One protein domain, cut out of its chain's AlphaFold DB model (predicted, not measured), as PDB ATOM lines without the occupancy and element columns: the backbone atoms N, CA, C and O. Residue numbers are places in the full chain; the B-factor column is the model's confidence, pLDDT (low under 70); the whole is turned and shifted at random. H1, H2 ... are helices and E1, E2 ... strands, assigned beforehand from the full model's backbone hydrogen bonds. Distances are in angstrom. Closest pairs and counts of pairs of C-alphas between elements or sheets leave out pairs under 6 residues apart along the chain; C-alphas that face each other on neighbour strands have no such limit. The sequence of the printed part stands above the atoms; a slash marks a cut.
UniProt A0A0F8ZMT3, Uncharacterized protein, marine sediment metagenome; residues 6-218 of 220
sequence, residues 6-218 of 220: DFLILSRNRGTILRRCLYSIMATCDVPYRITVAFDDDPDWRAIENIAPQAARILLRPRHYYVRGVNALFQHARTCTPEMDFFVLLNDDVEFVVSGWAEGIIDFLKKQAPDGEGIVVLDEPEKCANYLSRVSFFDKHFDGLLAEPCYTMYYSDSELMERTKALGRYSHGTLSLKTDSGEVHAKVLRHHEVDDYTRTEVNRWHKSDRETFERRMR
ATOM      1  N   ASP A   6     300.216 282.948 433.499       92.88
ATOM      2  CA  ASP A   6     301.515 282.328 433.219       92.88
ATOM      3  C   ASP A   6     302.416 283.304 432.436       92.88
ATOM      4  O   ASP A   6     302.187 283.599 431.261       92.88
ATOM      5  N   PHE A   7     303.457 283.824 433.096       91.81
ATOM      6  CA  PHE A   7     304.477 284.676 432.482       91.81
ATOM      7  C   PHE A   7     305.509 283.832 431.742       91.81
ATOM      8  O   PHE A   7     306.258 283.052 432.327       91.81
ATOM      9  N   LEU A   8     305.584 284.056 430.444       91.62
ATOM     10  CA  LEU A   8     306.498 283.456 429.496       91.62
ATOM     11  C   LEU A   8     307.566 284.507 429.170       91.62
ATOM     12  O   LEU A   8     307.256 285.576 428.651       91.62
ATOM     13  N   ILE A   9     308.831 284.237 429.488       88.88
ATOM     14  CA  ILE A   9     309.925 285.195 429.275       88.88
ATOM     15  C   ILE A   9     310.953 284.594 428.321       88.88
ATOM     16  O   ILE A   9     311.559 283.567 428.626       88.88
ATOM     17  N   LEU A  10     311.187 285.245 427.181       86.06
ATOM     18  CA  LEU A  10     312.278 284.889 426.276       86.06
ATOM     19  C   LEU A  10     313.520 285.724 426.623       86.06
ATOM     20  O   LEU A  10     313.556 286.938 426.410       86.06
ATOM     21  N   SER A  11     314.538 285.071 427.185       85.31
ATOM     22  CA  SER A  11     315.752 285.714 427.686       85.31
ATOM     23  C   SER A  11     316.955 285.494 426.773       85.31
ATOM     24  O   SER A  11     317.274 284.374 426.371       85.31
ATOM     25  N   ARG A  12     317.704 286.577 426.538       78.00
ATOM     26  CA  ARG A  12     319.043 286.541 425.919       78.00
ATOM     27  C   ARG A  12     320.153 286.418 426.974       78.00
ATOM     28  O   ARG A  12     321.269 286.880 426.749       78.00
ATOM     29  N   ASN A  13     319.822 285.866 428.144       73.00
ATOM     30  CA  ASN A  13     320.654 285.812 429.346       73.00
ATOM     31  C   ASN A  13     321.271 287.180 429.709       73.00
ATOM     32  O   ASN A  13     322.460 287.307 430.010       73.00
ATOM     33  N   ARG A  14     320.470 288.252 429.688       77.75
ATOM     34  CA  ARG A  14     320.920 289.571 430.157       77.75
ATOM     35  C   ARG A  14     320.738 289.660 431.673       77.75
ATOM     36  O   ARG A  14     319.834 290.339 432.141       77.75
ATOM     37  N   GLY A  15     321.580 288.966 432.444       82.94
ATOM     38  CA  GLY A  15     321.382 288.687 433.879       82.94
ATOM     39  C   GLY A  15     320.801 289.835 434.727       82.94
ATOM     40  O   GLY A  15     319.757 289.664 435.348       82.94
ATOM     41  N   THR A  16     321.419 291.021 434.734       84.62
ATOM     42  CA  THR A  16     320.922 292.198 435.487       84.62
ATOM     43  C   THR A  16     319.544 292.682 435.022       84.62
ATOM     44  O   THR A  16     318.722 293.104 435.832       84.62
ATOM     45  N   ILE A  17     319.295 292.611 433.718       84.88
ATOM     46  CA  ILE A  17     318.088 293.098 433.050       84.88
ATOM     47  C   ILE A  17     316.923 292.121 433.299       84.88
ATOM     48  O   ILE A  17     315.878 292.545 433.790       84.88
ATOM     49  N   LEU A  18     317.157 290.809 433.153       87.62
ATOM     50  CA  LEU A  18     316.198 289.760 433.529       87.62
ATOM     51  C   LEU A  18     315.799 289.839 435.014       87.62
ATOM     52  O   LEU A  18     314.630 289.666 435.346       87.62
ATOM     53  N   ARG A  19     316.737 290.140 435.926       89.75
ATOM     54  CA  ARG A  19     316.406 290.334 437.353       89.75
ATOM     55  C   ARG A  19     315.436 291.490 437.568       89.75
ATOM     56  O   ARG A  19     314.493 291.333 438.333       89.75
ATOM     57  N   ARG A  20     315.652 292.629 436.899       88.62
ATOM     58  CA  ARG A  20     314.747 293.790 436.959       88.62
ATOM     59  C   ARG A  20     313.346 293.410 436.482       88.62
ATOM     60  O   ARG A  20     312.379 293.674 437.189       88.62
ATOM     61  N   CYS A  21     313.258 292.704 435.353       88.12
ATOM     62  CA  CYS A  21     312.007 292.160 434.833       88.12
ATOM     63  C   CYS A  21     311.285 291.280 435.873       88.12
ATOM     64  O   CYS A  21     310.149 291.571 436.249       88.12
ATOM     65  N   LEU A  22     311.970 290.274 436.425       91.31
ATOM     66  CA  LEU A  22     311.408 289.357 437.424       91.31
ATOM     67  C   LEU A  22     310.969 290.067 438.712       91.31
ATOM     68  O   LEU A  22     309.863 289.821 439.188       91.31
ATOM     69  N   TYR A  23     311.784 290.975 439.260       91.88
ATOM     70  CA  TYR A  23     311.388 291.784 440.417       91.88
ATOM     71  C   TYR A  23     310.147 292.631 440.119       91.88
ATOM     72  O   TYR A  23     309.257 292.711 440.962       91.88
ATOM     73  N   SER A  24     310.060 293.217 438.922       88.44
ATOM     74  CA  SER A  24     308.923 294.045 438.523       88.44
ATOM     75  C   SER A  24     307.620 293.239 438.426       88.44
ATOM     76  O   SER A  24     306.597 293.686 438.940       88.44
ATOM     77  N   ILE A  25     307.662 292.004 437.903       90.31
ATOM     78  CA  ILE A  25     306.522 291.069 437.923       90.31
ATOM     79  C   ILE A  25     306.116 290.766 439.371       90.31
ATOM     80  O   ILE A  25     304.961 290.969 439.742       90.31
ATOM     81  N   MET A  26     307.070 290.343 440.208       91.50
ATOM     82  CA  MET A  26     306.797 289.931 441.591       91.50
ATOM     83  C   MET A  26     306.309 291.072 442.502       91.50
ATOM     84  O   MET A  26     305.667 290.797 443.512       91.50
ATOM     85  N   ALA A  27     306.604 292.331 442.162       89.31
ATOM     86  CA  ALA A  27     306.187 293.516 442.916       89.31
ATOM     87  C   ALA A  27     304.867 294.149 442.430       89.31
ATOM     88  O   ALA A  27     304.290 294.973 443.144       89.31
ATOM     89  N   THR A  28     304.394 293.811 441.224       85.62
ATOM     90  CA  THR A  28     303.229 294.474 440.606       85.62
ATOM     91  C   THR A  28     302.073 293.549 440.251       85.62
ATOM     92  O   THR A  28     300.940 294.029 440.195       85.62
ATOM     93  N   CYS A  29     302.330 292.258 440.022       87.75
ATOM     94  CA  CYS A  29     301.289 291.303 439.669       87.75
ATOM     95  C   CYS A  29     300.449 290.923 440.899       87.75
ATOM     96  O   CYS A  29     300.948 290.402 441.896       87.75
ATOM     97  N   ASP A  30     299.164 291.232 440.793       87.00
ATOM     98  CA  ASP A  30     298.117 291.189 441.813       87.00
ATOM     99  C   ASP A  30     297.289 289.891 441.800       87.00
ATOM    100  O   ASP A  30     296.681 289.528 442.807       87.00
ATOM    101  N   VAL A  31     297.313 289.159 440.683       88.81
ATOM    102  CA  VAL A  31     296.673 287.843 440.521       88.81
ATOM    103  C   VAL A  31     297.679 286.709 440.781       88.81
ATOM    104  O   VAL A  31     298.885 286.929 440.667       88.81
ATOM    105  N   PRO A  32     297.242 285.475 441.098       91.94
ATOM    106  CA  PRO A  32     298.126 284.310 441.110       91.94
ATOM    107  C   PRO A  32     298.864 284.151 439.777       91.94
ATOM    108  O   PRO A  32     298.250 284.206 438.711       91.94
ATOM    109  N   TYR A  33     300.175 283.917 439.823       92.50
ATOM    110  CA  TYR A  33     300.990 283.812 438.616       92.50
ATOM    111  C   TYR A  33     302.018 282.684 438.674       92.50
ATOM    112  O   TYR A  33     302.442 282.230 439.739       92.50
ATOM    113  N   ARG A  34     302.454 282.266 437.486       93.44
ATOM    114  CA  ARG A  34     303.607 281.385 437.255       93.44
ATOM    115  C   ARG A  34     304.631 282.122 436.401       93.44
ATOM    116  O   ARG A  34     304.273 283.054 435.688       93.44
ATOM    117  N   ILE A  35     305.897 281.715 436.450       93.25
ATOM    118  CA  ILE A  35     306.945 282.270 435.582       93.25
ATOM    119  C   ILE A  35     307.688 281.115 434.915       93.25
ATOM    120  O   ILE A  35     308.132 280.198 435.599       93.25
ATOM    121  N   THR A  36     307.861 281.179 433.599       92.75
ATOM    122  CA  THR A  36     308.696 280.272 432.808       92.75
ATOM    123  C   THR A  36     309.657 281.099 431.963       92.75
ATOM    124  O   THR A  36     309.227 281.911 431.145       92.75
ATOM    125  N   VAL A  37     310.961 280.887 432.134       90.31
ATOM    126  CA  VAL A  37     312.004 281.606 431.390       90.31
ATOM    127  C   VAL A  37     312.701 280.660 430.414       90.31
ATOM    128  O   VAL A  37     313.245 279.626 430.811       90.31
ATOM    129  N   ALA A  38     312.698 281.022 429.132       88.56
ATOM    130  CA  ALA A  38     313.448 280.346 428.083       88.56
ATOM    131  C   ALA A  38     314.776 281.067 427.817       88.56
ATOM    132  O   ALA A  38     314.799 282.278 427.600       88.56
ATOM    133  N   PHE A  39     315.871 280.309 427.801       84.94
ATOM    134  CA  PHE A  39     317.232 280.796 427.580       84.94
ATOM    135  C   PHE A  39     317.812 280.217 426.284       84.94
ATOM    136  O   PHE A  39     317.714 279.011 426.064       84.94
ATOM    137  N   ASP A  40     318.464 281.045 425.463       75.69
ATOM    138  CA  ASP A  40     319.293 280.580 424.330       75.69
ATOM    139  C   ASP A  40     320.642 279.987 424.786       75.69
ATOM    140  O   ASP A  40     321.160 279.057 424.173       75.69
ATOM    141  N   ASP A  41     321.202 280.517 425.877       70.12
ATOM    142  CA  ASP A  41     322.363 279.996 426.605       70.12
ATOM    143  C   ASP A  41     322.166 280.271 428.100       70.12
ATOM    144  O   ASP A  41     321.587 281.290 428.470       70.12
ATOM    145  N   ASP A  42     322.675 279.385 428.956       63.62
ATOM    146  CA  ASP A  42     322.498 279.459 430.411       63.62
ATOM    147  C   ASP A  42     323.830 279.288 431.173       63.62
ATOM    148  O   ASP A  42     324.224 278.165 431.508       63.62
ATOM    149  N   PRO A  43     324.542 280.398 431.432       62.34
ATOM    150  CA  PRO A  43     325.595 280.482 432.439       62.34
ATOM    151  C   PRO A  43     325.108 281.026 433.800       62.34
ATOM    152  O   PRO A  43     325.761 280.765 434.812       62.34
ATOM    153  N   ASP A  44     323.999 281.781 433.854       72.50
ATOM    154  CA  ASP A  44     323.621 282.609 435.015       72.50
ATOM    155  C   ASP A  44     322.418 282.104 435.834       72.50
ATOM    156  O   ASP A  44     322.110 282.723 436.859       72.50
ATOM    157  N   TRP A  45     321.739 281.000 435.467       80.31
ATOM    158  CA  TRP A  45     320.484 280.581 436.124       80.31
ATOM    159  C   TRP A  45     320.539 280.564 437.655       80.31
ATOM    160  O   TRP A  45     319.611 281.044 438.295       80.31
ATOM    161  N   ARG A  46     321.638 280.100 438.263       79.50
ATOM    162  CA  ARG A  46     321.798 280.064 439.733       79.50
ATOM    163  C   ARG A  46     321.582 281.421 440.412       79.50
ATOM    164  O   ARG A  46     321.186 281.478 441.571       79.50
ATOM    165  N   ALA A  47     321.865 282.522 439.721       76.12
ATOM    166  CA  ALA A  47     321.662 283.868 440.245       76.12
ATOM    167  C   ALA A  47     320.252 284.428 439.968       76.12
ATOM    168  O   ALA A  47     319.910 285.478 440.506       76.12
ATOM    169  N   ILE A  48     319.453 283.738 439.150       79.94
ATOM    170  CA  ILE A  48     318.019 283.971 438.924       79.94
ATOM    171  C   ILE A  48     317.181 283.108 439.880       79.94
ATOM    172  O   ILE A  48     316.243 283.603 440.494       79.94
ATOM    173  N   GLU A  49     317.584 281.856 440.085       83.81
ATOM    174  CA  GLU A  49     317.009 280.874 441.016       83.81
ATOM    175  C   GLU A  49     316.961 281.387 442.467       83.81
ATOM    176  O   GLU A  49     315.973 281.196 443.164       83.81
ATOM    177  N   ASN A  50     317.978 282.142 442.898       85.12
ATOM    178  CA  ASN A  50     318.001 282.818 444.204       85.12
ATOM    179  C   ASN A  50     317.014 284.002 444.335       85.12
ATOM    180  O   ASN A  50     316.888 284.565 445.420       85.12
ATOM    181  N   ILE A  51     316.381 284.435 443.239       85.19
ATOM    182  CA  ILE A  51     315.520 285.630 443.168       85.19
ATOM    183  C   ILE A  51     314.070 285.240 442.872       85.19
ATOM    184  O   ILE A  51     313.162 285.748 443.520       85.19
ATOM    185  N   ALA A  52     313.867 284.319 441.931       86.12
ATOM    186  CA  ALA A  52     312.578 283.725 441.603       86.12
ATOM    187  C   ALA A  52     312.693 282.184 441.644       86.12
ATOM    188  O   ALA A  52     312.681 281.545 440.590       86.12
ATOM    189  N   PRO A  53     312.821 281.559 442.833       86.56
ATOM    190  CA  PRO A  53     312.941 280.100 442.974       86.56
ATOM    191  C   PRO A  53     311.708 279.327 442.476       86.56
ATOM    192  O   PRO A  53     311.775 278.120 442.265       86.56
ATOM    193  N   GLN A  54     310.580 280.017 442.284       86.44
ATOM    194  CA  GLN A  54     309.349 279.504 441.685       86.44
ATOM    195  C   GLN A  54     309.331 279.555 440.146       86.44
ATOM    196  O   GLN A  54     308.362 279.095 439.543       86.44
ATOM    197  N   ALA A  55     310.346 280.136 439.497       89.44
ATOM    198  CA  ALA A  55     310.398 280.232 438.043       89.44
ATOM    199  C   ALA A  55     310.869 278.911 437.405       89.44
ATOM    200  O   ALA A  55     311.931 278.381 437.732       89.44
ATOM    201  N   ALA A  56     310.100 278.403 436.445       89.75
ATOM    202  CA  ALA A  56     310.493 277.293 435.590       89.75
ATOM    203  C   ALA A  56     311.533 277.740 434.548       89.75
ATOM    204  O   ALA A  56     311.560 278.899 434.120       89.75
ATOM    205  N   ARG A  57     312.379 276.804 434.105       87.56
ATOM    206  CA  ARG A  57     313.486 277.072 433.178       87.56
ATOM    207  C   ARG A  57     313.462 276.151 431.967       87.56
ATOM    208  O   ARG A  57     313.552 274.932 432.107       87.56
ATOM    209  N   ILE A  58     313.499 276.745 430.779       87.19
ATOM    210  CA  ILE A  58     313.723 276.052 429.507       87.19
ATOM    211  C   ILE A  58     315.083 276.483 428.954       87.19
ATOM    212  O   ILE A  58     315.400 277.669 428.929       87.19
ATOM    213  N   LEU A  59     315.879 275.528 428.471       85.50
ATOM    214  CA  LEU A  59     317.109 275.810 427.729       85.50
ATOM    215  C   LEU A  59     316.907 275.409 426.265       85.50
ATOM    216  O   LEU A  59     316.784 274.223 425.954       85.50
ATOM    217  N   LEU A  60     316.849 276.402 425.383       79.69
ATOM    218  CA  LEU A  60     316.594 276.241 423.956       79.69
ATOM    219  C   LEU A  60     317.837 275.636 423.286       79.69
ATOM    220  O   LEU A  60     318.922 276.215 423.317       79.69
ATOM    221  N   ARG A  61     317.708 274.428 422.721       70.81
ATOM    222  CA  ARG A  61     318.829 273.699 422.104       70.81
ATOM    223  C   ARG A  61     318.439 273.113 420.743       70.81
ATOM    224  O   ARG A  61     317.554 272.261 420.701       70.81
ATOM    225  N   PRO A  62     319.139 273.470 419.643       67.06
ATOM    226  CA  PRO A  62     320.142 274.549 419.529       67.06
ATOM    227  C   PRO A  62     319.553 275.930 419.871       67.06
ATOM    228  O   PRO A  62     318.334 276.038 419.954       67.06
ATOM    229  N   ARG A  63     320.393 276.978 419.989       64.12
ATOM    230  CA  ARG A  63     319.929 278.383 420.028       64.12
ATOM    231  C   ARG A  63     318.809 278.579 419.005       64.12
ATOM    232  O   ARG A  63     318.973 278.220 417.831       64.12
ATOM    233  N   HIS A  64     317.659 279.067 419.441       62.12
ATOM    234  CA  HIS A  64     316.439 279.037 418.644       62.12
ATOM    235  C   HIS A  64     316.083 280.438 418.166       62.12
ATOM    236  O   HIS A  64     315.837 281.342 418.955       62.12
ATOM    237  N   TYR A  65     315.990 280.603 416.842       62.59
ATOM    238  CA  TYR A  65     315.436 281.817 416.246       62.59
ATOM    239  C   TYR A  65     314.081 282.147 416.879       62.59
ATOM    240  O   TYR A  65     313.264 281.249 417.068       62.59
ATOM    241  N   TYR A  66     313.868 283.433 417.171       69.12
ATOM    242  CA  TYR A  66     312.792 284.002 417.996       69.12
ATOM    243  C   TYR A  66     311.470 283.203 417.994       69.12
ATOM    244  O   TYR A  66     311.049 282.698 419.032       69.12
ATOM    245  N   VAL A  67     310.894 282.987 416.805       74.00
ATOM    246  CA  VAL A  67     309.679 282.191 416.520       74.00
ATOM    247  C   VAL A  67     309.641 280.829 417.237       74.00
ATOM    248  O   VAL A  67     308.639 280.460 417.848       74.00
ATOM    249  N   ARG A  68     310.746 280.078 417.203       76.25
ATOM    250  CA  ARG A  68     310.873 278.756 417.836       76.25
ATOM    251  C   ARG A  68     310.976 278.835 419.349       76.25
ATOM    252  O   ARG A  68     310.395 277.992 420.021       76.25
ATOM    253  N   GLY A  69     311.710 279.819 419.873       81.06
ATOM    254  CA  GLY A  69     311.821 280.043 421.315       81.06
ATOM    255  C   GLY A  69     310.452 280.334 421.923       81.06
ATOM    256  O   GLY A  69     310.051 279.677 422.879       81.06
ATOM    257  N   VAL A  70     309.701 281.231 421.278       82.81
ATOM    258  CA  VAL A  70     308.309 281.575 421.600       82.81
ATOM    259  C   VAL A  70     307.386 280.346 421.588       82.81
ATOM    260  O   VAL A  70     306.729 280.065 422.591       82.81
ATOM    261  N   ASN A  71     307.361 279.573 420.497       84.94
ATOM    262  CA  ASN A  71     306.461 278.418 420.393       84.94
ATOM    263  C   ASN A  71     306.851 277.270 421.349       84.94
ATOM    264  O   ASN A  71     305.972 276.655 421.949       84.94
ATOM    265  N   ALA A  72     308.147 276.999 421.551       84.88
ATOM    266  CA  ALA A  72     308.607 275.985 422.507       84.88
ATOM    267  C   ALA A  72     308.261 276.355 423.960       84.88
ATOM    268  O   ALA A  72     307.861 275.493 424.743       84.88
ATOM    269  N   LEU A  73     308.375 277.641 424.302       87.62
ATOM    270  CA  LEU A  73     308.021 278.192 425.606       87.62
ATOM    271  C   LEU A  73     306.516 278.070 425.896       87.62
ATOM    272  O   LEU A  73     306.145 277.614 426.976       87.62
ATOM    273  N   PHE A  74     305.656 278.370 424.919       88.25
ATOM    274  CA  PHE A  74     304.207 278.175 425.053       88.25
ATOM    275  C   PHE A  74     303.818 276.701 425.209       88.25
ATOM    276  O   PHE A  74     303.052 276.354 426.104       88.25
ATOM    277  N   GLN A  75     304.373 275.813 424.381       87.81
ATOM    278  CA  GLN A  75     304.057 274.382 424.438       87.81
ATOM    279  C   GLN A  75     304.546 273.733 425.749       87.81
ATOM    280  O   GLN A  75     303.853 272.886 426.316       87.81
ATOM    281  N   HIS A  76     305.682 274.179 426.297       88.38
ATOM    282  CA  HIS A  76     306.107 273.806 427.649       88.38
ATOM    283  C   HIS A  76     305.133 274.317 428.719       88.38
ATOM    284  O   HIS A  76     304.702 273.529 429.558       88.38
ATOM    285  N   ALA A  77     304.728 275.590 428.660       88.19
ATOM    286  CA  ALA A  77     303.763 276.156 429.603       88.19
ATOM    287  C   ALA A  77     302.425 275.403 429.580       88.19
ATOM    288  O   ALA A  77     301.951 275.002 430.630       88.19
ATOM    289  N   ARG A  78     301.879 275.067 428.404       87.94
ATOM    290  CA  ARG A  78     300.678 274.211 428.285       87.94
ATOM    291  C   ARG A  78     300.862 272.794 428.839       87.94
ATOM    292  O   ARG A  78     299.898 272.184 429.285       87.94
ATOM    293  N   THR A  79     302.082 272.256 428.792       89.00
ATOM    294  CA  THR A  79     302.398 270.917 429.318       89.00
ATOM    295  C   THR A  79     302.511 270.922 430.847       89.00
ATOM    296  O   THR A  79     302.097 269.963 431.497       89.00
ATOM    297  N   CYS A  80     303.061 271.991 431.429       86.75
ATOM    298  CA  CYS A  80     303.233 272.155 432.877       86.75
ATOM    299  C   CYS A  80     302.016 272.786 433.575       86.75
ATOM    300  O   CYS A  80     301.787 272.512 434.753       86.75
ATOM    301  N   THR A  81     301.229 273.567 432.836       86.62
ATOM    302  CA  THR A  81     299.999 274.251 433.248       86.62
ATOM    303  C   THR A  81     298.865 273.954 432.246       86.62
ATOM    304  O   THR A  81     298.519 274.807 431.421       86.62
ATOM    305  N   PRO A  82     298.257 272.750 432.260       86.38
ATOM    306  CA  PRO A  82     297.146 272.421 431.360       86.38
ATOM    307  C   PRO A  82     295.885 273.272 431.583       86.38
ATOM    308  O   PRO A  82     295.031 273.339 430.704       86.38
ATOM    309  N   GLU A  83     295.756 273.913 432.749       86.81
ATOM    310  CA  GLU A  83     294.636 274.779 433.135       86.81
ATOM    311  C   GLU A  83     294.844 276.278 432.830       86.81
ATOM    312  O   GLU A  83     294.049 277.112 433.266       86.81
ATOM    313  N   MET A  84     295.903 276.631 432.090       87.94
ATOM    314  CA  MET A  84     296.245 278.006 431.705       87.94
ATOM    315  C   MET A  84     295.140 278.637 430.835       87.94
ATOM    316  O   MET A  84     294.975 278.264 429.676       87.94
ATOM    317  N   ASP A  85     294.408 279.621 431.372       87.19
ATOM    318  CA  ASP A  85     293.461 280.445 430.598       87.19
ATOM    319  C   ASP A  85     294.177 281.656 429.969       87.19
ATOM    320  O   ASP A  85     294.086 281.880 428.762       87.19
ATOM    321  N   PHE A  86     294.965 282.389 430.768       88.19
ATOM    322  CA  PHE A  86     295.706 283.582 430.347       88.19
ATOM    323  C   PHE A  86     297.222 283.388 430.440       88.19
ATOM    324  O   PHE A  86     297.735 282.789 431.385       88.19
ATOM    325  N   PHE A  87     297.944 283.979 429.491       88.94
ATOM    326  CA  PHE A  87     299.404 284.040 429.497       88.94
ATOM    327  C   PHE A  87     299.903 285.447 429.155       88.94
ATOM    328  O   PHE A  87     299.218 286.234 428.494       88.94
ATOM    329  N   VAL A  88     301.135 285.737 429.564       87.12
ATOM    330  CA  VAL A  88     301.903 286.925 429.164       87.12
ATOM    331  C   VAL A  88     303.164 286.439 428.476       87.12
ATOM    332  O   VAL A  88     303.841 285.592 429.036       87.12
ATOM    333  N   LEU A  89     303.530 286.968 427.313       85.25
ATOM    334  CA  LEU A  89     304.846 286.744 426.719       85.25
ATOM    335  C   LEU A  89     305.595 288.070 426.590       85.25
ATOM    336  O   LEU A  89     305.033 289.098 426.212       85.25
ATOM    337  N   LEU A  90     306.875 288.049 426.947       82.75
ATOM    338  CA  LEU A  90     307.734 289.223 427.007       82.75
ATOM    339  C   LEU A  90     309.209 288.885 426.734       82.75
ATOM    340  O   LEU A  90     309.646 287.741 426.875       82.75
ATOM    341  N   ASN A  91     309.975 289.912 426.366       81.06
ATOM    342  CA  ASN A  91     311.438 289.872 426.346       81.06
ATOM    343  C   ASN A  91     311.998 290.195 427.745       81.06
ATOM    344  O   ASN A  91     311.336 290.855 428.546       81.06
ATOM    345  N   ASP A  92     313.229 289.766 428.042       83.25
ATOM    346  CA  ASP A  92     313.829 289.940 429.377       83.25
ATOM    347  C   ASP A  92     314.146 291.389 429.804       83.25
ATOM    348  O   ASP A  92     314.522 291.592 430.957       83.25
ATOM    349  N   ASP A  93     313.977 292.394 428.935       77.81
ATOM    350  CA  ASP A  93     314.144 293.827 429.238       77.81
ATOM    351  C   ASP A  93     312.895 294.560 429.742       77.81
ATOM    352  O   ASP A  93     313.038 295.655 430.298       77.81
ATOM    353  N   VAL A  94     311.717 293.947 429.628       78.81
ATOM    354  CA  VAL A  94     310.432 294.503 430.076       78.81
ATOM    355  C   VAL A  94     310.412 294.776 431.586       78.81
ATOM    356  O   VAL A  94     310.823 293.934 432.381       78.81
ATOM    357  N   GLU A  95     309.873 295.930 431.988       79.38
ATOM    358  CA  GLU A  95     309.714 296.332 433.390       79.38
ATOM    359  C   GLU A  95     308.274 296.803 433.665       79.38
ATOM    360  O   GLU A  95     307.778 297.728 433.020       79.38
ATOM    361  N   PHE A  96     307.598 296.164 434.625       78.25
ATOM    362  CA  PHE A  96     306.245 296.515 435.070       78.25
ATOM    363  C   PHE A  96     306.320 297.477 436.266       78.25
ATOM    364  O   PHE A  96     306.835 297.119 437.321       78.25
ATOM    365  N   VAL A  97     305.815 298.705 436.120       74.94
ATOM    366  CA  VAL A  97     305.993 299.782 437.127       74.94
ATOM    367  C   VAL A  97     304.713 300.185 437.868       74.94
ATOM    368  O   VAL A  97     304.715 301.144 438.636       74.94
ATOM    369  N   VAL A  98     303.609 299.475 437.634       72.12
ATOM    370  CA  VAL A  98     302.278 299.808 438.158       72.12
ATOM    371  C   VAL A  98     301.640 298.551 438.733       72.12
ATOM    372  O   VAL A  98     301.430 297.594 437.999       72.12
ATOM    373  N   SER A  99     301.351 298.546 440.034       76.06
ATOM    374  CA  SER A  99     300.686 297.435 440.731       76.06
ATOM    375  C   SER A  99     299.174 297.405 440.459       76.06
ATOM    376  O   SER A  99     298.582 298.444 440.167       76.06
ATOM    377  N   GLY A 100     298.542 296.231 440.585       73.75
ATOM    378  CA  GLY A 100     297.094 296.080 440.346       73.75
ATOM    379  C   GLY A 100     296.719 296.023 438.860       73.75
ATOM    380  O   GLY A 100     295.599 296.364 438.478       73.75
ATOM    381  N   TRP A 101     297.680 295.692 437.997       77.69
ATOM    382  CA  TRP A 101     297.524 295.783 436.549       77.69
ATOM    383  C   TRP A 101     296.905 294.528 435.928       77.69
ATOM    384  O   TRP A 101     296.256 294.621 434.883       77.69
ATOM    385  N   ALA A 102     297.111 293.357 436.530       82.38
ATOM    386  CA  ALA A 102     296.773 292.084 435.914       82.38
ATOM    387  C   ALA A 102     295.269 291.797 435.998       82.38
ATOM    388  O   ALA A 102     294.674 291.483 434.964       82.38
ATOM    389  N   GLU A 103     294.632 291.988 437.162       84.38
ATOM    390  CA  GLU A 103     293.172 291.884 437.292       84.38
ATOM    391  C   GLU A 103     292.491 292.864 436.326       84.38
ATOM    392  O   GLU A 103     291.669 292.459 435.504       84.38
ATOM    393  N   GLY A 104     292.916 294.133 436.329       78.38
ATOM    394  CA  GLY A 104     292.350 295.180 435.478       78.38
ATOM    395  C   GLY A 104     292.405 294.881 433.971       78.38
ATOM    396  O   GLY A 104     291.443 295.171 433.253       78.38
ATOM    397  N   ILE A 105     293.492 294.274 433.476       77.56
ATOM    398  CA  ILE A 105     293.607 293.874 432.063       77.56
ATOM    399  C   ILE A 105     292.781 292.620 431.752       77.56
ATOM    400  O   ILE A 105     292.081 292.597 430.736       77.56
ATOM    401  N   ILE A 106     292.842 291.588 432.599       82.25
ATOM    402  CA  ILE A 106     292.080 290.340 432.422       82.25
ATOM    403  C   ILE A 106     290.579 290.650 432.374       82.25
ATOM    404  O   ILE A 106     289.860 290.184 431.485       82.25
ATOM    405  N   ASP A 107     290.116 291.501 433.285       80.62
ATOM    406  CA  ASP A 107     288.721 291.901 433.399       80.62
ATOM    407  C   ASP A 107     288.292 292.825 432.234       80.62
ATOM    408  O   ASP A 107     287.153 292.754 431.769       80.62
ATOM    409  N   PHE A 108     289.202 293.631 431.665       76.56
ATOM    410  CA  PHE A 108     288.944 294.377 430.423       76.56
ATOM    411  C   PHE A 108     288.840 293.467 429.196       76.56
ATOM    412  O   PHE A 108     287.904 293.635 428.413       76.56
ATOM    413  N   LEU A 109     289.741 292.488 429.031       76.00
ATOM    414  CA  LEU A 109     289.671 291.515 427.932       76.00
ATOM    415  C   LEU A 109     288.328 290.781 427.942       76.00
ATOM    416  O   LEU A 109     287.623 290.807 426.935       76.00
ATOM    417  N   LYS A 110     287.931 290.233 429.100       77.62
ATOM    418  CA  LYS A 110     286.646 289.534 429.304       77.62
ATOM    419  C   LYS A 110     285.415 290.398 428.997       77.62
ATOM    420  O   LYS A 110     284.390 289.870 428.574       77.62
ATOM    421  N   LYS A 111     285.492 291.718 429.210       75.62
ATOM    422  CA  LYS A 111     284.389 292.664 428.946       75.62
ATOM    423  C   LYS A 111     284.351 293.164 427.502       75.62
ATOM    424  O   LYS A 111     283.271 293.433 426.985       75.62
ATOM    425  N   GLN A 112     285.505 293.323 426.855       67.62
ATOM    426  CA  GLN A 112     285.615 293.861 425.491       67.62
ATOM    427  C   GLN A 112     285.451 292.797 424.404       67.62
ATOM    428  O   GLN A 112     284.945 293.093 423.315       67.62
ATOM    429  N   ALA A 113     285.874 291.573 424.694       63.31
ATOM    430  CA  ALA A 113     285.634 290.390 423.892       63.31
ATOM    431  C   ALA A 113     285.026 289.325 424.820       63.31
ATOM    432  O   ALA A 113     285.721 288.874 425.726       63.31
ATOM    433  N   PRO A 114     283.762 288.901 424.627       53.97
ATOM    434  CA  PRO A 114     283.137 287.882 425.482       53.97
ATOM    435  C   PRO A 114     283.915 286.556 425.526       53.97
ATOM    436  O   PRO A 114     284.006 285.919 426.573       53.97
ATOM    437  N   ASP A 115     284.560 286.199 424.413       53.66
ATOM    438  CA  ASP A 115     285.448 285.035 424.302       53.66
ATOM    439  C   ASP A 115     286.815 285.256 425.010       53.66
ATOM    440  O   ASP A 115     287.586 284.320 425.221       53.66
ATOM    441  N   GLY A 116     287.116 286.490 425.436       50.62
ATOM    442  CA  GLY A 116     288.408 286.965 425.956       50.62
ATOM    443  C   GLY A 116     289.467 287.197 424.869       50.62
ATOM    444  O   GLY A 116     290.662 287.225 425.152       50.62
ATOM    445  N   GLU A 117     289.025 287.330 423.618       57.41
ATOM    446  CA  GLU A 117     289.869 287.363 422.424       57.41
ATOM    447  C   GLU A 117     290.458 288.742 422.136       57.41
ATOM    448  O   GLU A 117     289.788 289.673 421.679       57.41
ATOM    449  N   GLY A 118     291.761 288.842 422.365       55.66
ATOM    450  CA  GLY A 118     292.570 289.984 421.995       55.66
ATOM    451  C   GLY A 118     293.961 289.883 422.592       55.66
ATOM    452  O   GLY A 118     294.236 289.047 423.452       55.66
ATOM    453  N   ILE A 119     294.842 290.756 422.131       64.06
ATOM    454  CA  ILE A 119     296.183 290.922 422.678       64.06
ATOM    455  C   ILE A 119     296.249 292.291 423.337       64.06
ATOM    456  O   ILE A 119     295.878 293.278 422.706       64.06
ATOM    457  N   VAL A 120     296.745 292.377 424.568       66.06
ATOM    458  CA  VAL A 120     296.943 293.667 425.241       66.06
ATOM    459  C   VAL A 120     298.402 294.091 425.134       66.06
ATOM    460  O   VAL A 120     299.298 293.334 425.503       66.06
ATOM    461  N   VAL A 121     298.610 295.319 424.660       64.38
ATOM    462  CA  VAL A 121     299.884 296.047 424.710       64.38
ATOM    463  C   VAL A 121     299.660 297.288 425.573       64.38
ATOM    464  O   VAL A 121     298.738 298.062 425.309       64.38
ATOM    465  N   LEU A 122     300.461 297.478 426.619       59.94
ATOM    466  CA  LEU A 122     300.408 298.687 427.453       59.94
ATOM    467  C   LEU A 122     301.240 299.798 426.794       59.94
ATOM    468  O   LEU A 122     302.267 299.526 426.178       59.94
ATOM    469  N   ASP A 123     300.761 301.037 426.865       52.06
ATOM    470  CA  ASP A 123     301.172 302.120 425.964       52.06
ATOM    471  C   ASP A 123     302.217 303.070 426.574       52.06
ATOM    472  O   ASP A 123     302.023 304.285 426.597       52.06
ATOM    473  N   GLU A 124     303.335 302.526 427.063       52.50
ATOM    474  CA  GLU A 124     304.491 303.315 427.506       52.50
ATOM    475  C   GLU A 124     305.759 302.997 426.688       52.50
ATOM    476  O   GLU A 124     306.098 301.828 426.483       52.50
ATOM    477  N   PRO A 125     306.525 304.013 426.239       40.34
ATOM    478  CA  PRO A 125     307.866 303.792 425.705       40.34
ATOM    479  C   PRO A 125     308.750 303.049 426.714       40.34
ATOM    480  O   PRO A 125     308.740 303.355 427.904       40.34
ATOM    481  N   GLU A 126     309.522 302.078 426.223       47.81
ATOM    482  CA  GLU A 126     310.415 301.205 427.010       47.81
ATOM    483  C   GLU A 126     309.730 300.275 428.035       47.81
ATOM    484  O   GLU A 126     310.426 299.490 428.684       47.81
ATOM    485  N   LYS A 127     308.392 300.281 428.162       46.44
ATOM    486  CA  LYS A 127     307.674 299.425 429.118       46.44
ATOM    487  C   LYS A 127     306.415 298.801 428.534       46.44
ATOM    488  O   LYS A 127     305.424 299.486 428.309       46.44
ATOM    489  N   CYS A 128     306.440 297.475 428.414       45.69
ATOM    490  CA  CYS A 128     305.556 296.551 429.145       45.69
ATOM    491  C   CYS A 128     305.603 295.158 428.508       45.69
ATOM    492  O   CYS A 128     306.385 294.925 427.589       45.69
ATOM    493  N   ALA A 129     304.784 294.225 429.014       50.88
ATOM    494  CA  ALA A 129     304.504 292.968 428.334       50.88
ATOM    495  C   ALA A 129     304.340 293.207 426.831       50.88
ATOM    496  O   ALA A 129     303.450 293.961 426.430       50.88
ATOM    497  N   ASN A 130     305.167 292.536 426.021       63.00
ATOM    498  CA  ASN A 130     304.992 292.538 424.573       63.00
ATOM    499  C   ASN A 130     303.542 292.186 424.238       63.00
ATOM    500  O   ASN A 130     302.944 292.790 423.356       63.00
ATOM    501  N   TYR A 131     303.042 291.182 424.965       70.12
ATOM    502  CA  TYR A 131     301.917 290.341 424.636       70.12
ATOM    503  C   TYR A 131     301.244 289.794 425.916       70.12
ATOM    504  O   TYR A 131     301.899 289.149 426.726       70.12
ATOM    505  N   LEU A 132     299.927 289.993 426.076       79.81
ATOM    506  CA  LEU A 132     299.054 289.268 427.023       79.81
ATOM    507  C   LEU A 132     297.780 288.835 426.293       79.81
ATOM    508  O   LEU A 132     297.165 289.661 425.617       79.81
ATOM    509  N   SER A 133     297.385 287.562 426.411       80.44
ATOM    510  CA  SER A 133     296.189 287.024 425.745       80.44
ATOM    511  C   SER A 133     295.637 285.758 426.419       80.44
ATOM    512  O   SER A 133     296.215 285.247 427.381       80.44
ATOM    513  N   ARG A 134     294.519 285.241 425.892       84.75
ATOM    514  CA  ARG A 134     293.975 283.918 426.224       84.75
ATOM    515  C   ARG A 134     294.596 282.806 425.386       84.75
ATOM    516  O   ARG A 134     294.870 282.992 424.202       84.75
ATOM    517  N   VAL A 135     294.684 281.606 425.958       86.44
ATOM    518  CA  VAL A 135     295.037 280.377 425.222       86.44
ATOM    519  C   VAL A 135     293.994 280.051 424.149       86.44
ATOM    520  O   VAL A 135     294.363 279.736 423.022       86.44
ATOM    521  N   SER A 136     292.699 280.218 424.451       83.44
ATOM    522  CA  SER A 136     291.604 279.940 423.505       83.44
ATOM    523  C   SER A 136     291.679 280.765 422.216       83.44
ATOM    524  O   SER A 136     291.331 280.256 421.155       83.44
ATOM    525  N   PHE A 137     292.170 282.007 422.282       79.69
ATOM    526  CA  PHE A 137     292.380 282.861 421.109       79.69
ATOM    527  C   PHE A 137     293.434 282.258 420.167       79.69
ATOM    528  O   PHE A 137     293.218 282.178 418.959       79.69
ATOM    529  N   PHE A 138     294.545 281.768 420.722       79.12
ATOM    530  CA  PHE A 138     295.617 281.158 419.937       79.12
ATOM    531  C   PHE A 138     295.276 279.756 419.423       79.12
ATOM    532  O   PHE A 138     295.687 279.402 418.320       79.12
ATOM    533  N   ASP A 139     294.463 278.990 420.151       81.88
ATOM    534  CA  ASP A 139     293.921 277.716 419.658       81.88
ATOM    535  C   ASP A 139     292.910 277.914 418.520       81.88
ATOM    536  O   ASP A 139     292.988 277.228 417.505       81.88
ATOM    537  N   LYS A 140     291.981 278.870 418.664       78.50
ATOM    538  CA  LYS A 140     290.895 279.130 417.703       78.50
ATOM    539  C   LYS A 140     291.386 279.687 416.370       78.50
ATOM    540  O   LYS A 140     290.862 279.294 415.334       78.50
ATOM    541  N   HIS A 141     292.339 280.622 416.401       73.00
ATOM    542  CA  HIS A 141     292.758 281.366 415.205       73.00
ATOM    543  C   HIS A 141     294.116 280.918 414.639       73.00
ATOM    544  O   HIS A 141     294.370 281.149 413.461       73.00
ATOM    545  N   PHE A 142     294.991 280.286 415.438       74.44
ATOM    546  CA  PHE A 142     296.397 280.029 415.062       74.44
ATOM    547  C   PHE A 142     296.891 278.598 415.348       74.44
ATOM    548  O   PHE A 142     298.100 278.363 415.345       74.44
ATOM    549  N   ASP A 143     295.988 277.637 415.593       75.88
ATOM    550  CA  ASP A 143     296.312 276.221 415.878       75.88
ATOM    551  C   ASP A 143     297.345 276.053 417.021       75.88
ATOM    552  O   ASP A 143     298.253 275.220 416.991       75.88
ATOM    553  N   GLY A 144     297.257 276.920 418.038       75.94
ATOM    554  CA  GLY A 144     298.137 276.901 419.209       75.94
ATOM    555  C   GLY A 144     299.569 277.407 418.963       75.94
ATOM    556  O   GLY A 144     300.456 277.130 419.781       75.94
ATOM    557  N   LEU A 145     299.822 278.136 417.870       74.81
ATOM    558  CA  LEU A 145     301.106 278.783 417.565       74.81
ATOM    559  C   LEU A 145     301.091 280.262 417.985       74.81
ATOM    560  O   LEU A 145     300.314 281.047 417.455       74.81
ATOM    561  N   LEU A 146     301.980 280.678 418.897       73.50
ATOM    562  CA  LEU A 146     302.078 282.090 419.309       73.50
ATOM    563  C   LEU A 146     302.812 282.962 418.283       73.50
ATOM    564  O   LEU A 146     302.488 284.135 418.098       73.50
ATOM    565  N   ALA A 147     303.841 282.412 417.642       69.31
ATOM    566  CA  ALA A 147     304.682 283.140 416.700       69.31
ATOM    567  C   ALA A 147     304.111 283.093 415.274       69.31
ATOM    568  O   ALA A 147     304.641 282.396 414.413       69.31
ATOM    569  N   GLU A 148     303.036 283.845 415.036       67.94
ATOM    570  CA  GLU A 148     302.403 284.012 413.717       67.94
ATOM    571  C   GLU A 148     302.925 285.238 412.951       67.94
ATOM    572  O   GLU A 148     303.276 286.237 413.582       67.94
ATOM    573  N   PRO A 149     302.962 285.260 411.603       62.94
ATOM    574  CA  PRO A 149     303.589 286.355 410.849       62.94
ATOM    575  C   PRO A 149     302.876 287.700 410.987       62.94
ATOM    576  O   PRO A 149     303.526 288.742 411.040       62.94
ATOM    577  N   CYS A 150     301.544 287.681 411.089       58.38
ATOM    578  CA  CYS A 150     300.707 288.857 411.351       58.38
ATOM    579  C   CYS A 150     301.017 289.540 412.691       58.38
ATOM    580  O   CYS A 150     300.625 290.691 412.883       58.38
ATOM    581  N   TYR A 151     301.736 288.847 413.575       58.88
ATOM    582  CA  TYR A 151     301.866 289.191 414.980       58.88
ATOM    583  C   TYR A 151     303.329 289.210 415.486       58.88
ATOM    584  O   TYR A 151     303.705 290.069 416.280       58.88
ATOM    585  N   THR A 152     304.233 288.393 414.943       61.78
ATOM    586  CA  THR A 152     305.658 288.301 415.340       61.78
ATOM    587  C   THR A 152     306.372 289.663 415.373       61.78
ATOM    588  O   THR A 152     307.254 289.879 416.199       61.78
ATOM    589  N   MET A 153     305.947 290.604 414.525       57.91
ATOM    590  CA  MET A 153     306.470 291.971 414.451       57.91
ATOM    591  C   MET A 153     306.226 292.827 415.712       57.91
ATOM    592  O   MET A 153     307.003 293.739 415.973       57.91
ATOM    593  N   TYR A 154     305.197 292.548 416.518       55.88
ATOM    594  CA  TYR A 154     304.855 293.362 417.698       55.88
ATOM    595  C   TYR A 154     305.625 292.968 418.959       55.88
ATOM    596  O   TYR A 154     305.942 293.832 419.765       55.88
ATOM    597  N   TYR A 155     305.915 291.673 419.144       53.84
ATOM    598  CA  TYR A 155     306.711 291.206 420.285       53.84
ATOM    599  C   TYR A 155     308.231 291.395 419.959       53.84
ATOM    600  O   TYR A 155     309.099 291.033 420.755       53.84
ATOM    601  N   SER A 156     308.549 291.992 418.792       50.47
ATOM    602  CA  SER A 156     309.889 292.340 418.284       50.47
ATOM    603  C   SER A 156     310.218 293.844 418.427       50.47
ATOM    604  O   SER A 156     309.719 294.490 419.343       50.47
ATOM    605  N   ASP A 157     311.106 294.404 417.596       53.59
ATOM    606  CA  ASP A 157     311.559 295.796 417.732       53.59
ATOM    607  C   ASP A 157     310.532 296.857 417.281       53.59
ATOM    608  O   ASP A 157     309.521 296.580 416.627       53.59
ATOM    609  N   SER A 158     310.803 298.113 417.646       55.88
ATOM    610  CA  SER A 158     309.922 299.246 417.362       55.88
ATOM    611  C   SER A 158     309.795 299.575 415.870       55.88
ATOM    612  O   SER A 158     308.754 300.084 415.459       55.88
ATOM    613  N   GLU A 159     310.785 299.247 415.034       53.88
ATOM    614  CA  GLU A 159     310.725 299.466 413.582       53.88
ATOM    615  C   GLU A 159     309.707 298.513 412.934       53.88
ATOM    616  O   GLU A 159     308.920 298.909 412.067       53.88
ATOM    617  N   LEU A 160     309.670 297.258 413.392       52.50
ATOM    618  CA  LEU A 160     308.688 296.254 412.978       52.50
ATOM    619  C   LEU A 160     307.287 296.531 413.554       52.50
ATOM    620  O   LEU A 160     306.290 296.363 412.842       52.50
ATOM    621  N   MET A 161     307.188 297.057 414.779       57.56
ATOM    622  CA  MET A 161     305.916 297.552 415.323       57.56
ATOM    623  C   MET A 161     305.330 298.692 414.467       57.56
ATOM    624  O   MET A 161     304.159 298.619 414.086       57.56
ATOM    625  N   GLU A 162     306.109 299.729 414.127       59.25
ATOM    626  CA  GLU A 162     305.618 300.854 413.308       59.25
ATOM    627  C   GLU A 162     305.234 300.420 411.885       59.25
ATOM    628  O   GLU A 162     304.200 300.849 411.365       59.25
ATOM    629  N   ARG A 163     305.989 299.494 411.272       56.22
ATOM    630  CA  ARG A 163     305.578 298.861 410.004       56.22
ATOM    631  C   ARG A 163     304.217 298.188 410.115       56.22
ATOM    632  O   ARG A 163     303.418 298.288 409.187       56.22
ATOM    633  N   THR A 164     303.936 297.525 411.234       54.72
ATOM    634  CA  THR A 164     302.656 296.837 411.419       54.72
ATOM    635  C   THR A 164     301.510 297.827 411.603       54.72
ATOM    636  O   THR A 164     300.477 297.665 410.955       54.72
ATOM    637  N   LYS A 165     301.719 298.910 412.372       57.88
ATOM    638  CA  LYS A 165     300.763 300.029 412.514       57.88
ATOM    639  C   LYS A 165     300.352 300.604 411.156       57.88
ATOM    640  O   LYS A 165     299.162 300.799 410.910       57.88
ATOM    641  N   ALA A 166     301.311 300.794 410.249       54.81
ATOM    642  CA  ALA A 166     301.062 301.302 408.899       54.81
ATOM    643  C   ALA A 166     300.210 300.369 408.006       54.81
ATOM    644  O   ALA A 166     299.634 300.840 407.028       54.81
ATOM    645  N   LEU A 167     300.090 299.075 408.333       51.88
ATOM    646  CA  LEU A 167     299.282 298.101 407.580       51.88
ATOM    647  C   LEU A 167     297.800 298.053 408.004       51.88
ATOM    648  O   LEU A 167     297.049 297.235 407.483       51.88
ATOM    649  N   GLY A 168     297.359 298.892 408.951       48.38
ATOM    650  CA  GLY A 168     295.933 299.078 409.263       48.38
ATOM    651  C   GLY A 168     295.212 297.883 409.909       48.38
ATOM    652  O   GLY A 168     293.993 297.914 410.041       48.38
ATOM    653  N   ARG A 169     295.940 296.849 410.352       55.19
ATOM    654  CA  ARG A 169     295.417 295.594 410.939       55.19
ATOM    655  C   ARG A 169     294.848 295.740 412.373       55.19
ATOM    656  O   ARG A 169     295.128 294.911 413.235       55.19
ATOM    657  N   TYR A 170     294.093 296.807 412.656       52.41
ATOM    658  CA  TYR A 170     293.672 297.202 414.010       52.41
ATOM    659  C   TYR A 170     292.219 297.696 414.067       52.41
ATOM    660  O   TYR A 170     291.792 298.507 413.250       52.41
ATOM    661  N   SER A 171     291.508 297.334 415.138       48.75
ATOM    662  CA  SER A 171     290.306 298.040 415.607       48.75
ATOM    663  C   SER A 171     290.425 298.295 417.108       48.75
ATOM    664  O   SER A 171     290.721 297.364 417.859       48.75
ATOM    665  N   HIS A 172     290.201 299.530 417.546       60.09
ATOM    666  CA  HIS A 172     290.628 299.983 418.869       60.09
ATOM    667  C   HIS A 172     289.723 299.562 420.035       60.09
ATOM    668  O   HIS A 172     288.498 299.622 419.957       60.09
ATOM    669  N   GLY A 173     290.365 299.293 421.170       56.78
ATOM    670  CA  GLY A 173     289.830 299.565 422.500       56.78
ATOM    671  C   GLY A 173     290.965 300.076 423.387       56.78
ATOM    672  O   GLY A 173     291.992 299.402 423.486       56.78
ATOM    673  N   THR A 174     290.791 301.251 423.998       65.12
ATOM    674  CA  THR A 174     291.720 301.787 425.006       65.12
ATOM    675  C   THR A 174     291.133 301.555 426.390       65.12
ATOM    676  O   THR A 174     290.038 302.033 426.688       65.12
ATOM    677  N   LEU A 175     291.861 300.837 427.235       67.81
ATOM    678  CA  LEU A 175     291.638 300.782 428.676       67.81
ATOM    679  C   LEU A 175     292.432 301.908 429.335       67.81
ATOM    680  O   LEU A 175     293.604 302.078 429.016       67.81
ATOM    681  N   SER A 176     291.823 302.609 430.288       69.44
ATOM    682  CA  SER A 176     292.538 303.427 431.269       69.44
ATOM    683  C   SER A 176     292.459 302.744 432.629       69.44
ATOM    684  O   SER A 176     291.383 302.694 433.228       69.44
ATOM    685  N   LEU A 177     293.582 302.225 433.124       68.56
ATOM    686  CA  LEU A 177     293.714 301.760 434.504       68.56
ATOM    687  C   LEU A 177     294.185 302.917 435.377       68.56
ATOM    688  O   LEU A 177     295.301 303.400 435.213       68.56
ATOM    689  N   LYS A 178     293.336 303.350 436.310       67.00
ATOM    690  CA  LYS A 178     293.720 304.301 437.357       67.00
ATOM    691  C   LYS A 178     294.307 303.547 438.538       67.00
ATOM    692  O   LYS A 178     293.668 302.631 439.048       67.00
ATOM    693  N   THR A 179     295.487 303.963 438.968       61.47
ATOM    694  CA  THR A 179     296.248 303.363 440.065       61.47
ATOM    695  C   THR A 179     296.843 304.459 440.946       61.47
ATOM    696  O   THR A 179     296.863 305.634 440.572       61.47
ATOM    697  N   ASP A 180     297.353 304.089 442.120       54.34
ATOM    698  CA  ASP A 180     297.928 305.045 443.079       54.34
ATOM    699  C   ASP A 180     299.159 305.798 442.532       54.34
ATOM    700  O   ASP A 180     299.532 306.849 443.059       54.34
ATOM    701  N   SER A 181     299.787 305.285 441.466       55.75
ATOM    702  CA  SER A 181     300.943 305.887 440.793       55.75
ATOM    703  C   SER A 181     300.616 306.637 439.494       55.75
ATOM    704  O   SER A 181     301.485 307.358 438.999       55.75
ATOM    705  N   GLY A 182     299.401 306.523 438.938       63.66
ATOM    706  CA  GLY A 182     299.019 307.227 437.707       63.66
ATOM    707  C   GLY A 182     297.841 306.618 436.941       63.66
ATOM    708  O   GLY A 182     297.043 305.853 437.476       63.66
ATOM    709  N   GLU A 183     297.718 306.976 435.662       66.50
ATOM    710  CA  GLU A 183     296.769 306.362 434.728       66.50
ATOM    711  C   GLU A 183     297.552 305.649 433.618       66.50
ATOM    712  O   GLU A 183     298.307 306.287 432.888       66.50
ATOM    713  N   VAL A 184     297.388 304.329 433.504       62.47
ATOM    714  CA  VAL A 184     298.018 303.512 432.457       62.47
ATOM    715  C   VAL A 184     297.025 303.273 431.334       62.47
ATOM    716  O   VAL A 184     295.921 302.775 431.566       62.47
ATOM    717  N   HIS A 185     297.443 303.558 430.104       66.19
ATOM    718  CA  HIS A 185     296.663 303.235 428.917       66.19
ATOM    719  C   HIS A 185     297.067 301.864 428.356       66.19
ATOM    720  O   HIS A 185     298.247 301.598 428.131       66.19
ATOM    721  N   ALA A 186     296.091 300.991 428.099       65.94
ATOM    722  CA  ALA A 186     296.298 299.697 427.447       65.94
ATOM    723  C   ALA A 186     295.513 299.619 426.135       65.94
ATOM    724  O   ALA A 186     294.347 300.010 426.077       65.94
ATOM    725  N   LYS A 187     296.137 299.089 425.085       64.50
ATOM    726  CA  LYS A 187     295.549 298.911 423.753       64.50
ATOM    727  C   LYS A 187     295.253 297.436 423.520       64.50
ATOM    728  O   LYS A 187     296.169 296.616 423.533       64.50
ATOM    729  N   VAL A 188     293.987 297.108 423.264       62.56
ATOM    730  CA  VAL A 188     293.597 295.770 422.789       62.56
ATOM    731  C   VAL A 188     293.692 295.707 421.269       62.56
ATOM    732  O   VAL A 188     293.043 296.477 420.558       62.56
ATOM    733  N   LEU A 189     294.477 294.751 420.781       62.00
ATOM    734  CA  LEU A 189     294.513 294.307 419.393       62.00
ATOM    735  C   LEU A 189     293.485 293.181 419.230       62.00
ATOM    736  O   LEU A 189     293.515 292.210 419.986       62.00
ATOM    737  N   ARG A 190     292.598 293.283 418.238       61.19
ATOM    738  CA  ARG A 190     291.692 292.195 417.828       61.19
ATOM    739  C   ARG A 190     292.215 291.545 416.549       61.19
ATOM    740  O   ARG A 190     292.958 292.188 415.804       61.19
ATOM    741  N   HIS A 191     291.833 290.297 416.283       57.75
ATOM    742  CA  HIS A 191     292.122 289.690 414.986       57.75
ATOM    743  C   HIS A 191     291.220 290.265 413.894       57.75
ATOM    744  O   HIS A 191     290.033 290.495 414.118       57.75
ATOM    745  N   HIS A 192     291.816 290.497 412.726       54.12
ATOM    746  CA  HIS A 192     291.148 290.852 411.481       54.12
ATOM    747  C   HIS A 192     291.836 290.069 410.371       54.12
ATOM    748  O   HIS A 192     293.059 290.158 410.229       54.12
ATOM    749  N   GLU A 193     291.058 289.341 409.579       49.62
ATOM    750  CA  GLU A 193     291.532 288.759 408.327       49.62
ATOM    751  C   GLU A 193     291.875 289.905 407.365       49.62
ATOM    752  O   GLU A 193     291.012 290.684 406.962       49.62
ATOM    753  N   VAL A 194     293.161 290.057 407.039       44.25
ATOM    754  CA  VAL A 194     293.660 291.096 406.127       44.25
ATOM    755  C   VAL A 194     294.704 290.473 405.215       44.25
ATOM    756  O   VAL A 194     295.707 289.953 405.713       44.25
ATOM    757  N   ASP A 195     294.483 290.588 403.902       46.03
ATOM    758  CA  ASP A 195     295.285 289.972 402.841       46.03
ATOM    759  C   ASP A 195     296.803 290.003 403.092       46.03
ATOM    760  O   ASP A 195     297.379 290.957 403.638       46.03
ATOM    761  N   ASP A 196     297.457 288.900 402.729       48.06
ATOM    762  CA  ASP A 196     298.736 288.493 403.309       48.06
ATOM    763  C   ASP A 196     299.967 289.205 402.712       48.06
ATOM    764  O   ASP A 196     300.820 288.619 402.040       48.06
ATOM    765  N   TYR A 197     300.124 290.480 403.066       46.97
ATOM    766  CA  TYR A 197     301.372 291.239 402.912       46.97
ATOM    767  C   TYR A 197     302.495 290.795 403.878       46.97
ATOM    768  O   TYR A 197     303.586 291.368 403.881       46.97
ATOM    769  N   THR A 198     302.267 289.761 404.696       53.19
ATOM    770  CA  THR A 198     303.194 289.296 405.745       53.19
ATOM    771  C   THR A 198     304.138 288.172 405.314       53.19
ATOM    772  O   THR A 198     305.102 287.877 406.026       53.19
ATOM    773  N   ARG A 199     303.961 287.618 404.106       56.88
ATOM    774  CA  ARG A 199     304.869 286.624 403.486       56.88
ATOM    775  C   ARG A 199     306.340 287.047 403.478       56.88
ATOM    776  O   ARG A 199     307.234 286.204 403.507       56.88
ATOM    777  N   THR A 200     306.604 288.350 403.468       59.50
ATOM    778  CA  THR A 200     307.952 288.927 403.501       59.50
ATOM    779  C   THR A 200     308.739 288.561 404.766       59.50
ATOM    780  O   THR A 200     309.944 288.329 404.661       59.50
ATOM    781  N   GLU A 201     308.083 288.424 405.926       62.22
ATOM    782  CA  GLU A 201     308.736 287.951 407.160       62.22
ATOM    783  C   GLU A 201     308.845 286.424 407.206       62.22
ATOM    784  O   GLU A 201     309.891 285.901 407.583       62.22
ATOM    785  N   VAL A 202     307.829 285.698 406.724       70.06
ATOM    786  CA  VAL A 202     307.855 284.225 406.590       70.06
ATOM    787  C   VAL A 202     309.078 283.752 405.794       70.06
ATOM    788  O   VAL A 202     309.717 282.758 406.139       70.06
ATOM    789  N   ASN A 203     309.477 284.500 404.762       70.56
ATOM    790  CA  ASN A 203     310.682 284.218 403.977       70.56
ATOM    791  C   ASN A 203     311.991 284.260 404.791       70.56
ATOM    792  O   ASN A 203     312.955 283.596 404.403       70.56
ATOM    793  N   ARG A 204     312.030 284.997 405.909       68.56
ATOM    794  CA  ARG A 204     313.189 285.136 406.812       68.56
ATOM    795  C   ARG A 204     313.239 284.068 407.910       68.56
ATOM    796  O   ARG A 204     314.255 283.952 408.593       68.56
ATOM    797  N   TRP A 205     312.162 283.308 408.105       72.75
ATOM    798  CA  TRP A 205     312.088 282.264 409.127       72.75
ATOM    799  C   TRP A 205     312.986 281.066 408.792       72.75
ATOM    800  O   TRP A 205     313.341 280.820 407.635       72.75
ATOM    801  N   HIS A 206     313.324 280.269 409.811       71.81
ATOM    802  CA  HIS A 206     314.027 279.009 409.592       71.81
ATOM    803  C   HIS A 206     313.160 278.055 408.751       71.81
ATOM    804  O   HIS A 206     311.943 277.969 408.929       71.81
ATOM    805  N   LYS A 207     313.802 277.328 407.825       78.19
ATOM    806  CA  LYS A 207     313.153 276.612 406.714       78.19
ATOM    807  C   LYS A 207     311.927 275.782 407.133       78.19
ATOM    808  O   LYS A 207     310.868 275.955 406.549       78.19
ATOM    809  N   SER A 208     312.062 274.935 408.152       75.12
ATOM    810  CA  SER A 208     310.991 274.051 408.652       75.12
ATOM    811  C   SER A 208     309.762 274.777 409.201       75.12
ATOM    812  O   SER A 208     308.665 274.222 409.242       75.12
ATOM    813  N   ASP A 209     309.961 275.999 409.683       73.19
ATOM    814  CA  ASP A 209     308.951 276.770 410.400       73.19
ATOM    815  C   ASP A 209     308.109 277.514 409.357       73.19
ATOM    816  O   ASP A 209     306.881 277.450 409.382       73.19
ATOM    817  N   ARG A 210     308.784 278.052 408.327       76.31
ATOM    818  CA  ARG A 210     308.154 278.436 407.061       76.31
ATOM    819  C   ARG A 210     307.429 277.260 406.400       76.31
ATOM    820  O   ARG A 210     306.285 277.429 406.018       76.31
ATOM    821  N   GLU A 211     308.039 276.078 406.285       79.12
ATOM    822  CA  GLU A 211     307.383 274.890 405.701       79.12
ATOM    823  C   GLU A 211     306.148 274.440 406.502       79.12
ATOM    824  O   GLU A 211     305.214 273.880 405.934       79.12
ATOM    825  N   THR A 212     306.113 274.710 407.811       75.19
ATOM    826  CA  THR A 212     304.948 274.441 408.664       75.19
ATOM    827  C   THR A 212     303.833 275.461 408.429       75.19
ATOM    828  O   THR A 212     302.694 275.053 408.206       75.19
ATOM    829  N   PHE A 213     304.162 276.755 408.368       75.06
ATOM    830  CA  PHE A 213     303.217 277.821 408.012       75.06
ATOM    831  C   PHE A 213     302.678 277.663 406.575       75.06
ATOM    832  O   PHE A 213     301.471 277.618 406.360       75.06
ATOM    833  N   GLU A 214     303.560 277.480 405.586       77.81
ATOM    834  CA  GLU A 214     303.207 277.257 404.177       77.81
ATOM    835  C   GLU A 214     302.343 276.011 403.958       77.81
ATOM    836  O   GLU A 214     301.668 275.930 402.935       77.81
ATOM    837  N   ARG A 215     302.387 275.024 404.861       79.00
ATOM    838  CA  ARG A 215     301.504 273.854 404.821       79.00
ATOM    839  C   ARG A 215     300.100 274.198 405.317       79.00
ATOM    840  O   ARG A 215     299.150 273.733 404.697       79.00
ATOM    841  N   ARG A 216     299.971 275.010 406.379       71.62
ATOM    842  CA  ARG A 216     298.671 275.452 406.913       71.62
ATOM    843  C   ARG A 216     297.919 276.317 405.897       71.62
ATOM    844  O   ARG A 216     296.800 275.974 405.533       71.62
ATOM    845  N   MET A 217     298.600 277.300 405.298       69.88
ATOM    846  CA  MET A 217     298.057 278.178 404.239       69.88
ATOM    847  C   MET A 217     297.757 277.467 402.890       69.88
ATOM    848  O   MET A 217     297.687 278.115 401.843       69.88
ATOM    849  N   ARG A 218     297.682 276.129 402.877       71.75
ATOM    850  CA  ARG A 218     297.272 275.267 401.748       71.75
ATOM    851  C   ARG A 218     296.237 274.201 402.152       71.75
ATOM    852  O   ARG A 218     295.845 273.402 401.303       71.75
TER     853      ARG A 218
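Overview. This is residues 6 to 218 of the 220 residues of an uncharacterized protein of marine sediment metagenome (UniProt A0A0F8ZMT3). A twisted five-stranded sheet makes the core, with H1 over one face and H3 over the other; H4 packs both on its E6 side and on a small three-stranded sheet. H6 to H9 gather loosely elsewhere, with few contacts. Printed are 213 residues, with nine named helices and eight named strands in the order E1 H1 E2 H2 E3 H3 E4 H4 E5 E6 H5 H6 H7 E7 E8 H8 H9. The large sheet, E3 E2 E1 E4 E6, is mixed; the small one, E5 E8 E7, is antiparallel. The class is mixed, helices and strands; the whole is compact, radius of gyration of the C-alphas 16.7 A, spanning 47 by 40 by 34 A.

Arrangement. Start at E1, residues 6 to 11: parallel to it are E2, residues 33 to 39, with N 7 and O 34 within hydrogen-bond range at 2.8 A, and E4, residues 86 to 91, with N 8 and O 88 at 2.7 A. Parallel to E2 is E3, residues 55 to 59, with N 37 and O 56 at 2.9 A; antiparallel to E4 is E6, residues 131 to 134, with N 89 and O 131 at 2.8 A. H1, residues 15 to 28, runs along the strands, its height over the sheet 9.9 A. On the opposite face H3, residues 66 to 80, runs slantwise at 8.4 A; look at the C-alphas of Leu 8 and Leu 73, the closest of E1 and H3, 6.7 A apart. With H4, residues 101 to 112, on the same face as H1, these make three layers, helices on both faces. E1, H1, E2 and E2, H2, E3 are strand-helix-strand units, parallel neighbours with a helix between; E3, H3, E4 is a split one, with E2 and E1 between; each crossover is right-handed. H2, residues 45 to 49, only grazes the sheet. H4 is also on the small sheet, two layers, at a height of 8.8 A; its closest C-alphas with E7, residues 174 to 179, are Gly 104 and Leu 177, 6.8 A. E7 and E8, residues 182 to 189, form a hairpin, with N 177 and O 184 at 2.9 A; E5, residues 119 to 122, is antiparallel to E8, with N 121 and O 187 at 3.0 A. H5, residues 135 to 142, is only just not on the large sheet, with 4 pairs of C-alphas within 10 A. H6, residues 149 to 152, only just touches H8, residues 199 to 202, with 3 pairs within 8 A, closest the C-alphas of Pro 149 and Val 202, 6.4 A; H7, residues 158 to 166, is near H6, with 6 pairs within 10 A. H9, residues 207 to 216, is close but not clearly touching H3, closest the C-alphas of Arg 68 and Asp 209, 7.9 A. In H1, H2, H3, H4, H5, H7 and H9 every O i to N i+4 pair is within hydrogen-bond range; H6 and H8 are too short for one.

Along the chain. Find C-alpha 6 at (301.515, 282.328, 433.219), where E1 begins. H3 runs 21.3 A from C-alpha 66 at (312.792, 284.002, 417.996); H1 spans 20.2 A and E8 22.9 A. H9 ends at C-alpha 216, (298.671, 275.452, 406.913).

Size, cuts and confidence. The C-alphas farthest apart, Asp 180 and Arg 218, are 50.9 A apart. The printed part has no cut, and no link is long. Mean pLDDT of the printed part is 72.9; 83 residues are under 70, among them 112 to 130 and 147 to 201.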